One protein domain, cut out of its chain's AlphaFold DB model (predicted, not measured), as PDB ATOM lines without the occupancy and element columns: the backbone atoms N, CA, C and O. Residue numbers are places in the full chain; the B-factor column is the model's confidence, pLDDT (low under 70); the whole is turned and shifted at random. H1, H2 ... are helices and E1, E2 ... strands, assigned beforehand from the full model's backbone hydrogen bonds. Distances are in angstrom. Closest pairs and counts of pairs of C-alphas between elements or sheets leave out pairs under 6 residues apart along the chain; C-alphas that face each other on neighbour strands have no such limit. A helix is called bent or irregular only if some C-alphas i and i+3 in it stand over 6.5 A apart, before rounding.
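What this domain is: This is residues 523 to 600 of the 811 residues of an uncharacterized protein of Methanobrevibacter sp (UniProt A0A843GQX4). A two-stranded hairpin of long, sharply bent strands, E2 and E3, has H1 packed along it, mostly over E3. The short helix H2 lies at one end of the longest axis; from there the chain turns back through the short helix H3, whose Ala 564 comes near Leu 585 of E2, and then through the short strand E1, which stays clear of H1 and E3, to E2. The printed part has 78 residues with three named helices and three named strands in the order H1 H2 H3 E1 E2 E3; the sheet E2 - E3 is antiparallel and the class is mixed, helices and strands. The whole is compact, with a radius of gyration of the C-alphas of 12.7 A and spans of 36 by 25 by 20 A.

How they stand to each other: E2, residues 577 to 585, and E3, residues 588 to 597, form an antiparallel hairpin, with 153 degrees between their directions. N 581 and O 594 are 2.9 A apart and N 583 and O 592 are 2.8 A apart, both within hydrogen-bond range. E2 bends by 81 degrees at residue 580, and E3 by 97 degrees at residue 591. H1, residues 534 to 544, has 7 pairs of C-alphas within 8 A of E3, the closest being those of Asn 536 and Val 592, 6.3 A apart. H2, residues 547 to 553, is close to but not clearly touching H1, about perpendicular at 84 degrees; the closest C-alphas, of Leu 544 and Ile 550, are 6.9 A apart. H3, residues 561 to 564, is close to but not clearly touching H2, the closest C-alphas being those of Ile 553 and Pro 561, 5.3 A apart. The closest C-alphas of H3 and E2, those of Ala 564 and Leu 585, are 5.3 A apart. E1, residues 569 to 571, pairs with no named strand and is apart from H1 and E3. Each O i to N i+4 pair is within hydrogen-bond range in H1 and H2; H3 is too short for such a pair.

Where its parts are: E2 measures 19.5 A from first to last C-alpha and begins at C-alpha 577, (90.680, 107.045, 134.227). E3 measures 19.3 A and ends at C-alpha 597, (92.422, 111.230, 134.284). H1 measures 15.3 A and begins at C-alpha 534, (104.950, 103.510, 140.496). H2 measures 10.2 A, E1 6.5 A and H3 6.1 A.

The domain as a whole: The two C-alphas farthest apart, those of Asp 551 and Ala 573, are 36.7 A apart. The printed part has no cut. H2 to H3 is a short link of 7 residues, and the other links between named elements are tight. The mean pLDDT of the printed part is 76.6; residues 523 to 526, 547 to 563 and 586 are under 70.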
ATOM      1  N   GLY A 523      92.464 116.527 128.968       49.50
ATOM      2  CA  GLY A 523      93.011 116.592 127.617       49.50
ATOM      3  C   GLY A 523      93.013 117.999 127.006       49.50
ATOM      4  O   GLY A 523      93.010 118.112 125.779       49.50
ATOM      5  N   SER A 524      92.997 119.068 127.812       57.19
ATOM      6  CA  SER A 524      93.304 120.412 127.314       57.19
ATOM      7  C   SER A 524      94.676 120.414 126.632       57.19
ATOM      8  O   SER A 524      95.617 119.774 127.094       57.19
ATOM      9  N   LYS A 525      94.827 121.172 125.540       57.41
ATOM     10  CA  LYS A 525      96.142 121.360 124.898       57.41
ATOM     11  C   LYS A 525      97.140 122.106 125.796       57.41
ATOM     12  O   LYS A 525      98.312 122.173 125.450       57.41
ATOM     13  N   LEU A 526      96.668 122.683 126.905       62.84
ATOM     14  CA  LEU A 526      97.477 123.453 127.849       62.84
ATOM     15  C   LEU A 526      98.091 122.591 128.955       62.84
ATOM     16  O   LEU A 526      99.196 122.878 129.396       62.84
ATOM     17  N   TYR A 527      97.392 121.548 129.408       73.38
ATOM     18  CA  TYR A 527      97.891 120.646 130.440       73.38
ATOM     19  C   TYR A 527      97.217 119.277 130.334       73.38
ATOM     20  O   TYR A 527      96.074 119.155 129.894       73.38
ATOM     21  N   SER A 528      97.931 118.232 130.743       79.06
ATOM     22  CA  SER A 528      97.433 116.857 130.765       79.06
ATOM     23  C   SER A 528      97.632 116.260 132.150       79.06
ATOM     24  O   SER A 528      98.689 116.440 132.748       79.06
ATOM     25  N   VAL A 529      96.621 115.547 132.647       85.25
ATOM     26  CA  VAL A 529      96.673 114.894 133.962       85.25
ATOM     27  C   VAL A 529      96.709 113.384 133.765       85.25
ATOM     28  O   VAL A 529      95.843 112.809 133.098       85.25
ATOM     29  N   TYR A 530      97.716 112.746 134.349       87.69
ATOM     30  CA  TYR A 530      97.962 111.309 134.254       87.69
ATOM     31  C   TYR A 530      97.792 110.657 135.628       87.69
ATOM     32  O   TYR A 530      98.044 111.291 136.648       87.69
ATOM     33  N   ASN A 531      97.400 109.382 135.650       89.31
ATOM     34  CA  ASN A 531      97.377 108.546 136.852       89.31
ATOM     35  C   ASN A 531      98.444 107.435 136.744       89.31
ATOM     36  O   ASN A 531      98.110 106.284 136.444       89.31
ATOM     37  N   PRO A 532      99.741 107.774 136.867       88.06
ATOM     38  CA  PRO A 532     100.825 106.824 136.658       88.06
ATOM     39  C   PRO A 532     100.900 105.783 137.779       88.06
ATOM     40  O   PRO A 532     100.698 106.085 138.952       88.06
ATOM     41  N   SER A 533     101.255 104.547 137.419       87.44
ATOM     42  CA  SER A 533     101.721 103.562 138.402       87.44
ATOM     43  C   SER A 533     103.121 103.929 138.909       87.44
ATOM     44  O   SER A 533     103.828 104.698 138.256       87.44
ATOM     45  N   GLN A 534     103.574 103.323 140.011       83.31
ATOM     46  CA  GLN A 534     104.950 103.510 140.496       83.31
ATOM     47  C   GLN A 534     105.993 103.231 139.399       83.31
ATOM     48  O   GLN A 534     106.886 104.042 139.183       83.31
ATOM     49  N   ALA A 535     105.823 102.148 138.635       84.69
ATOM     50  CA  ALA A 535     106.729 101.805 137.539       84.69
ATOM     51  C   ALA A 535     106.752 102.875 136.432       84.69
ATOM     52  O   ALA A 535     107.799 103.138 135.842       84.69
ATOM     53  N   ASN A 536     105.611 103.522 136.168       86.94
ATOM     54  CA  ASN A 536     105.539 104.629 135.216       86.94
ATOM     55  C   ASN A 536     106.265 105.870 135.758       86.94
ATOM     56  O   ASN A 536     106.944 106.551 134.995       86.94
ATOM     57  N   VAL A 537     106.149 106.159 137.059       86.19
ATOM     58  CA  VAL A 537     106.873 107.272 137.700       86.19
ATOM     59  C   VAL A 537     108.384 107.035 137.651       86.19
ATOM     60  O   VAL A 537     109.125 107.941 137.275       86.19
ATOM     61  N   ASP A 538     108.842 105.814 137.936       85.00
ATOM     62  CA  ASP A 538     110.265 105.458 137.884       85.00
ATOM     63  C   ASP A 538     110.826 105.578 136.454       85.00
ATOM     64  O   ASP A 538     111.906 106.137 136.240       85.00
ATOM     65  N   ALA A 539     110.067 105.113 135.455       85.69
ATOM     66  CA  ALA A 539     110.430 105.242 134.044       85.69
ATOM     67  C   ALA A 539     110.477 106.710 133.583       85.69
ATOM     68  O   ALA A 539     111.383 107.096 132.842       85.69
ATOM     69  N   LEU A 540     109.541 107.545 134.050       85.62
ATOM     70  CA  LEU A 540     109.547 108.983 133.779       85.62
ATOM     71  C   LEU A 540     110.755 109.667 134.429       85.62
ATOM     72  O   LEU A 540     111.400 110.500 133.796       85.62
ATOM     73  N   GLY A 541     111.104 109.279 135.659       81.19
ATOM     74  CA  GLY A 541     112.319 109.734 136.332       81.19
ATOM     75  C   GLY A 541     113.576 109.417 135.518       81.19
ATOM     76  O   GLY A 541     114.389 110.304 135.271       81.19
ATOM     77  N   ALA A 542     113.711 108.184 135.020       82.12
ATOM     78  CA  ALA A 542     114.839 107.794 134.170       82.12
ATOM     79  C   ALA A 542     114.911 108.602 132.858       82.12
ATOM     80  O   ALA A 542     116.004 108.934 132.398       82.12
ATOM     81  N   TYR A 543     113.760 108.944 132.272       81.19
ATOM     82  CA  TYR A 543     113.680 109.801 131.088       81.19
ATOM     83  C   TYR A 543     114.136 111.243 131.376       81.19
ATOM     84  O   TYR A 543     114.938 111.789 130.617       81.19
ATOM     85  N   LEU A 544     113.679 111.843 132.483       75.44
ATOM     86  CA  LEU A 544     114.018 113.217 132.884       75.44
ATOM     87  C   LEU A 544     115.521 113.422 133.111       75.44
ATOM     88  O   LEU A 544     116.059 114.473 132.768       75.44
ATOM     89  N   TRP A 545     116.198 112.415 133.668       72.31
ATOM     90  CA  TRP A 545     117.626 112.476 133.996       72.31
ATOM     91  C   TRP A 545     118.541 111.925 132.891       72.31
ATOM     92  O   TRP A 545     119.741 111.750 133.108       72.31
ATOM     93  N   ASN A 546     118.009 111.671 131.691       74.81
ATOM     94  CA  ASN A 546     118.821 111.328 130.526       74.81
ATOM     95  C   ASN A 546     119.497 112.589 129.954       74.81
ATOM     96  O   ASN A 546     118.833 113.583 129.653       74.81
ATOM     97  N   SER A 547     120.816 112.542 129.751       58.62
ATOM     98  CA  SER A 547     121.632 113.684 129.309       58.62
ATOM     99  C   SER A 547     121.151 114.329 128.001       58.62
ATOM    100  O   SER A 547     121.226 115.544 127.861       58.62
ATOM    101  N   SER A 548     120.601 113.555 127.058       65.94
ATOM    102  CA  SER A 548     120.090 114.094 125.784       65.94
ATOM    103  C   SER A 548     118.764 114.855 125.922       65.94
ATOM    104  O   SER A 548     118.472 115.763 125.136       65.94
ATOM    105  N   ILE A 549     117.960 114.498 126.926       62.41
ATOM    106  CA  ILE A 549     116.682 115.138 127.237       62.41
ATOM    107  C   ILE A 549     116.913 116.436 128.000       62.41
ATOM    108  O   ILE A 549     116.301 117.444 127.654       62.41
ATOM    109  N   ILE A 550     117.847 116.454 128.956       61.06
ATOM    110  CA  ILE A 550     118.235 117.674 129.676       61.06
ATOM    111  C   ILE A 550     118.657 118.758 128.675       61.06
ATOM    112  O   ILE A 550     118.130 119.865 128.733       61.06
ATOM    113  N   ASP A 551     119.487 118.432 127.682       61.72
ATOM    114  CA  ASP A 551     119.932 119.390 126.656       61.72
ATOM    115  C   ASP A 551     118.808 119.888 125.732       61.72
ATOM    116  O   ASP A 551     118.885 120.986 125.172       61.72
ATOM    117  N   THR A 552     117.766 119.080 125.533       61.62
ATOM    118  CA  THR A 552     116.631 119.416 124.663       61.62
ATOM    119  C   THR A 552     115.588 120.237 125.415       61.62
ATOM    120  O   THR A 552     115.122 121.246 124.895       61.62
ATOM    121  N   ILE A 553     115.258 119.858 126.652       58.09
ATOM    122  CA  ILE A 553     114.271 120.563 127.473       58.09
ATOM    123  C   ILE A 553     114.842 121.878 128.012       58.09
ATOM    124  O   ILE A 553     114.124 122.875 128.005       58.09
ATOM    125  N   SER A 554     116.138 121.938 128.350       54.38
ATOM    126  CA  SER A 554     116.799 123.181 128.793       54.38
ATOM    127  C   SER A 554     116.728 124.308 127.753       54.38
ATOM    128  O   SER A 554     116.859 125.477 128.106       54.38
ATOM    129  N   LYS A 555     116.496 123.977 126.471       57.41
ATOM    130  CA  LYS A 555     116.283 124.954 125.387       57.41
ATOM    131  C   LYS A 555     114.867 125.539 125.354       57.41
ATOM    132  O   LYS A 555     114.691 126.614 124.792       57.41
ATOM    133  N   PHE A 556     113.874 124.846 125.916       57.34
ATOM    134  CA  PHE A 556     112.471 125.282 125.952       57.34
ATOM    135  C   PHE A 556     112.063 125.853 127.314       57.34
ATOM    136  O   PHE A 556     111.300 126.812 127.369       57.34
ATOM    137  N   PHE A 557     112.599 125.295 128.398       58.53
ATOM    138  CA  PHE A 557     112.344 125.703 129.775       58.53
ATOM    139  C   PHE A 557     113.692 126.045 130.387       58.53
ATOM    140  O   PHE A 557     114.548 125.171 130.490       58.53
ATOM    141  N   GLN A 558     113.909 127.325 130.681       55.03
ATOM    142  CA  GLN A 558     115.199 127.937 131.010       55.03
ATOM    143  C   GLN A 558     115.972 127.160 132.102       55.03
ATOM    144  O   GLN A 558     115.917 127.492 133.280       55.03
ATOM    145  N   ASN A 559     116.757 126.164 131.673       52.56
ATOM    146  CA  ASN A 559     117.682 125.321 132.443       52.56
ATOM    147  C   ASN A 559     117.110 124.192 133.331       52.56
ATOM    148  O   ASN A 559     117.920 123.487 133.934       52.56
ATOM    149  N   ASN A 560     115.790 123.956 133.423       63.34
ATOM    150  CA  ASN A 560     115.262 122.850 134.243       63.34
ATOM    151  C   ASN A 560     114.122 122.067 133.562       63.34
ATOM    152  O   ASN A 560     113.036 122.610 133.358       63.34
ATOM    153  N   PRO A 561     114.306 120.766 133.256       61.31
ATOM    154  CA  PRO A 561     113.251 119.950 132.664       61.31
ATOM    155  C   PRO A 561     112.016 119.748 133.547       61.31
ATOM    156  O   PRO A 561     110.961 119.361 133.046       61.31
ATOM    157  N   LEU A 562     112.134 120.017 134.847       65.62
ATOM    158  CA  LEU A 562     111.052 119.856 135.813       65.62
ATOM    159  C   LEU A 562     109.996 120.957 135.736       65.62
ATOM    160  O   LEU A 562     108.873 120.720 136.165       65.62
ATOM    161  N   ASP A 563     110.296 122.093 135.103       69.31
ATOM    162  CA  ASP A 563     109.319 123.171 134.891       69.31
ATOM    163  C   ASP A 563     108.177 122.748 133.946       69.31
ATOM    164  O   ASP A 563     107.122 123.378 133.902       69.31
ATOM    165  N   ALA A 564     108.355 121.649 133.202       70.25
ATOM    166  CA  ALA A 564     107.300 121.037 132.398       70.25
ATOM    167  C   ALA A 564     106.292 120.216 133.234       70.25
ATOM    168  O   ALA A 564     105.257 119.807 132.704       70.25
ATOM    169  N   ILE A 565     106.582 119.958 134.516       75.94
ATOM    170  CA  ILE A 565     105.714 119.232 135.449       75.94
ATOM    171  C   ILE A 565     105.108 120.233 136.433       75.94
ATOM    172  O   ILE A 565     105.801 120.808 137.264       75.94
ATOM    173  N   ILE A 566     103.787 120.406 136.365       76.94
ATOM    174  CA  ILE A 566     103.060 121.360 137.217       76.94
ATOM    175  C   ILE A 566     102.986 120.858 138.667       76.94
ATOM    176  O   ILE A 566     103.215 121.617 139.607       76.94
ATOM    177  N   SER A 567     102.654 119.580 138.860       76.38
ATOM    178  CA  SER A 567     102.574 118.948 140.178       76.38
ATOM    179  C   SER A 567     102.699 117.426 140.084       76.38
ATOM    180  O   SER A 567     102.380 116.815 139.062       76.38
ATOM    181  N   LEU A 568     103.171 116.814 141.173       80.69
ATOM    182  CA  LEU A 568     103.135 115.371 141.393       80.69
ATOM    183  C   LEU A 568     102.720 115.092 142.839       80.69
ATOM    184  O   LEU A 568     103.434 115.414 143.791       80.69
ATOM    185  N   HIS A 569     101.560 114.474 143.006       78.62
ATOM    186  CA  HIS A 569     100.982 114.180 144.309       78.62
ATOM    187  C   HIS A 569     100.221 112.858 144.268       78.62
ATOM    188  O   HIS A 569      99.663 112.464 143.246       78.62
ATOM    189  N   MET A 570     100.199 112.165 145.400       80.88
ATOM    190  CA  MET A 570      99.325 111.019 145.623       80.88
ATOM    191  C   MET A 570      97.995 111.514 146.167       80.88
ATOM    192  O   MET A 570      97.969 112.416 147.002       80.88
ATOM    193  N   ILE A 571      96.897 110.893 145.754       83.31
ATOM    194  CA  ILE A 571      95.561 111.219 146.254       83.31
ATOM    195  C   ILE A 571      94.924 109.957 146.801       83.31
ATOM    196  O   ILE A 571      95.003 108.890 146.198       83.31
ATOM    197  N   TYR A 572      94.256 110.092 147.942       83.38
ATOM    198  CA  TYR A 572      93.532 109.001 148.593       83.38
ATOM    199  C   TYR A 572      92.083 108.910 148.098       83.38
ATOM    200  O   TYR A 572      91.140 108.805 148.877       83.38
ATOM    201  N   ALA A 573      91.928 108.952 146.777       84.00
ATOM    202  CA  ALA A 573      90.691 108.766 146.033       84.00
ATOM    203  C   ALA A 573      91.035 108.042 144.727       84.00
ATOM    204  O   ALA A 573      92.140 108.189 144.211       84.00
ATOM    205  N   SER A 574      90.106 107.253 144.188       85.69
ATOM    206  CA  SER A 574      90.308 106.587 142.896       85.69
ATOM    207  C   SER A 574      89.792 107.490 141.771       85.69
ATOM    208  O   SER A 574      88.575 107.607 141.629       85.69
ATOM    209  N   PRO A 575      90.665 108.152 140.985       86.62
ATOM    210  CA  PRO A 575      90.217 108.996 139.887       86.62
ATOM    211  C   PRO A 575      89.582 108.160 138.776       86.62
ATOM    212  O   PRO A 575      90.024 107.047 138.477       86.62
ATOM    213  N   SER A 576      88.593 108.737 138.097       86.56
ATOM    214  CA  SER A 576      88.111 108.201 136.825       86.56
ATOM    215  C   SER A 576      89.231 108.291 135.792       86.56
ATOM    216  O   SER A 576      89.786 109.367 135.555       86.56
ATOM    217  N   THR A 577      89.581 107.155 135.191       87.12
ATOM    218  CA  THR A 577      90.680 107.045 134.227       87.12
ATOM    219  C   THR A 577      90.168 106.760 132.818       87.12
ATOM    220  O   THR A 577      89.106 106.171 132.622       87.12
ATOM    221  N   GLY A 578      90.914 107.244 131.831       84.44
ATOM    222  CA  GLY A 578      90.675 107.055 130.406       84.44
ATOM    223  C   GLY A 578      91.674 106.080 129.793       84.44
ATOM    224  O   GLY A 578      92.263 105.245 130.477       84.44
ATOM    225  N   SER A 579      91.877 106.191 128.481       86.56
ATOM    226  CA  SER A 579      92.867 105.379 127.777       86.56
ATOM    227  C   SER A 579      94.303 105.738 128.169       86.56
ATOM    228  O   SER A 579      94.602 106.859 128.591       86.56
ATOM    229  N   ASN A 580      95.208 104.777 127.987       88.69
ATOM    230  CA  ASN A 580      96.634 105.015 128.153       88.69
ATOM    231  C   ASN A 580      97.156 105.932 127.045       88.69
ATOM    232  O   ASN A 580      96.900 105.706 125.859       88.69
ATOM    233  N   LYS A 581      97.921 106.944 127.442       88.06
ATOM    234  CA  LYS A 581      98.675 107.831 126.556       88.06
ATOM    235  C   LYS A 581     100.088 107.980 127.090       88.06
ATOM    236  O   LYS A 581     100.319 107.808 128.287       88.06
ATOM    237  N   ASN A 582     101.031 108.289 126.212       88.69
ATOM    238  CA  ASN A 582     102.372 108.591 126.679       88.69
ATOM    239  C   ASN A 582     102.374 109.919 127.439       88.69
ATOM    240  O   ASN A 582     101.670 110.853 127.053       88.69
ATOM    241  N   ILE A 583     103.157 109.993 128.512       87.00
ATOM    242  CA  ILE A 583     103.346 111.225 129.272       87.00
ATOM    243  C   ILE A 583     104.140 112.198 128.398       87.00
ATOM    244  O   ILE A 583     105.240 111.879 127.942       87.00
ATOM    245  N   VAL A 584     103.578 113.381 128.164       83.12
ATOM    246  CA  VAL A 584     104.190 114.435 127.346       83.12
ATOM    247  C   VAL A 584     104.621 115.595 128.238       83.12
ATOM    248  O   VAL A 584     103.810 116.113 129.003       83.12
ATOM    249  N   LEU A 585     105.877 116.026 128.105       77.56
ATOM    250  CA  LEU A 585     106.467 117.151 128.834       77.56
ATOM    251  C   LEU A 585     106.788 118.274 127.850       77.56
ATOM    252  O   LEU A 585     107.681 118.122 127.022       77.56
ATOM    253  N   GLY A 586     106.042 119.383 127.889       69.19
ATOM    254  CA  GLY A 586     106.302 120.525 127.002       69.19
ATOM    255  C   GLY A 586     106.399 120.149 125.515       69.19
ATOM    256  O   GLY A 586     107.305 120.610 124.831       69.19
ATOM    257  N   TYR A 587     105.487 119.286 125.042       71.81
ATOM    258  CA  TYR A 587     105.431 118.681 123.695       71.81
ATOM    259  C   TYR A 587     106.414 117.537 123.392       71.81
ATOM    260  O   TYR A 587     106.347 116.967 122.303       71.81
ATOM    261  N   LEU A 588     107.273 117.145 124.332       75.25
ATOM    262  CA  LEU A 588     108.174 116.005 124.166       75.25
ATOM    263  C   LEU A 588     107.542 114.732 124.725       75.25
ATOM    264  O   LEU A 588     107.165 114.675 125.896       75.25
ATOM    265  N   ASP A 589     107.435 113.712 123.880       84.44
ATOM    266  CA  ASP A 589     106.940 112.391 124.261       84.44
ATOM    267  C   ASP A 589     108.013 111.633 125.058       84.44
ATOM    268  O   ASP A 589     109.102 111.367 124.549       84.44
ATOM    269  N   SER A 590     107.699 111.276 126.306       83.19
ATOM    270  CA  SER A 590     108.595 110.485 127.160       83.19
ATOM    271  C   SER A 590     108.675 109.001 126.786       83.19
ATOM    272  O   SER A 590     109.547 108.288 127.278       83.19
ATOM    273  N   GLY A 591     107.741 108.499 125.972       86.31
ATOM    274  CA  GLY A 591     107.549 107.072 125.701       86.31
ATOM    275  C   GLY A 591     106.940 106.287 126.871       86.31
ATOM    276  O   GLY A 591     106.693 105.089 126.741       86.31
ATOM    277  N   VAL A 592     106.673 106.937 128.010       88.19
ATOM    278  CA  VAL A 592     106.114 106.305 129.210       88.19
ATOM    279  C   VAL A 592     104.592 106.319 129.141       88.19
ATOM    280  O   VAL A 592     103.972 107.375 129.231       88.19
ATOM    281  N   SER A 593     103.975 105.146 129.009       92.56
ATOM    282  CA  SER A 593     102.521 105.007 128.870       92.56
ATOM    283  C   SER A 593     101.798 105.039 130.221       92.56
ATOM    284  O   SER A 593     102.077 104.226 131.102       92.56
ATOM    285  N   SER A 594     100.830 105.942 130.385       88.62
ATOM    286  CA  SER A 594     100.023 106.092 131.599       88.62
ATOM    287  C   SER A 594      98.554 106.368 131.265       88.62
ATOM    288  O   SER A 594      98.281 107.093 130.305       88.62
ATOM    289  N   PRO A 595      97.581 105.859 132.046       88.81
ATOM    290  CA  PRO A 595      96.193 106.276 131.892       88.81
ATOM    291  C   PRO A 595      96.061 107.774 132.178       88.81
ATOM    292  O   PRO A 595      96.698 108.299 133.098       88.81
ATOM    293  N   THR A 596      95.235 108.467 131.397       87.31
ATOM    294  CA  THR A 596      94.855 109.856 131.690       87.31
ATOM    295  C   THR A 596      93.716 109.890 132.698       87.31
ATOM    296  O   THR A 596      92.877 108.992 132.716       87.31
ATOM    297  N   VAL A 597      93.635 110.940 133.505       85.25
ATOM    298  CA  VAL A 597      92.422 111.230 134.284       85.25
ATOM    299  C   VAL A 597      91.326 111.713 133.318       85.25
ATOM    300  O   VAL A 597      91.641 112.202 132.235       85.25
ATOM    301  N   THR A 598      90.044 111.493 133.614       82.38
ATOM    302  CA  THR A 598      88.919 111.953 132.765       82.38
ATOM    303  C   THR A 598      87.989 112.936 133.464       82.38
ATOM    304  O   THR A 598      87.322 113.720 132.791       82.38
ATOM    305  N   SER A 599      87.962 112.918 134.798       80.81
ATOM    306  CA  SER A 599      87.168 113.822 135.630       80.81
ATOM    307  C   SER A 599      88.046 114.435 136.711       80.81
ATOM    308  O   SER A 599      88.796 113.719 137.370       80.81
ATOM    309  N   GLN A 600      87.912 115.746 136.909       81.62
ATOM    310  CA  GLN A 600      88.564 116.466 138.003       81.62
ATOM    311  C   GLN A 600      87.939 116.137 139.363       81.62
ATOM    312  O   GLN A 600      88.640 116.095 140.365       81.62
TER     313      GLN A 600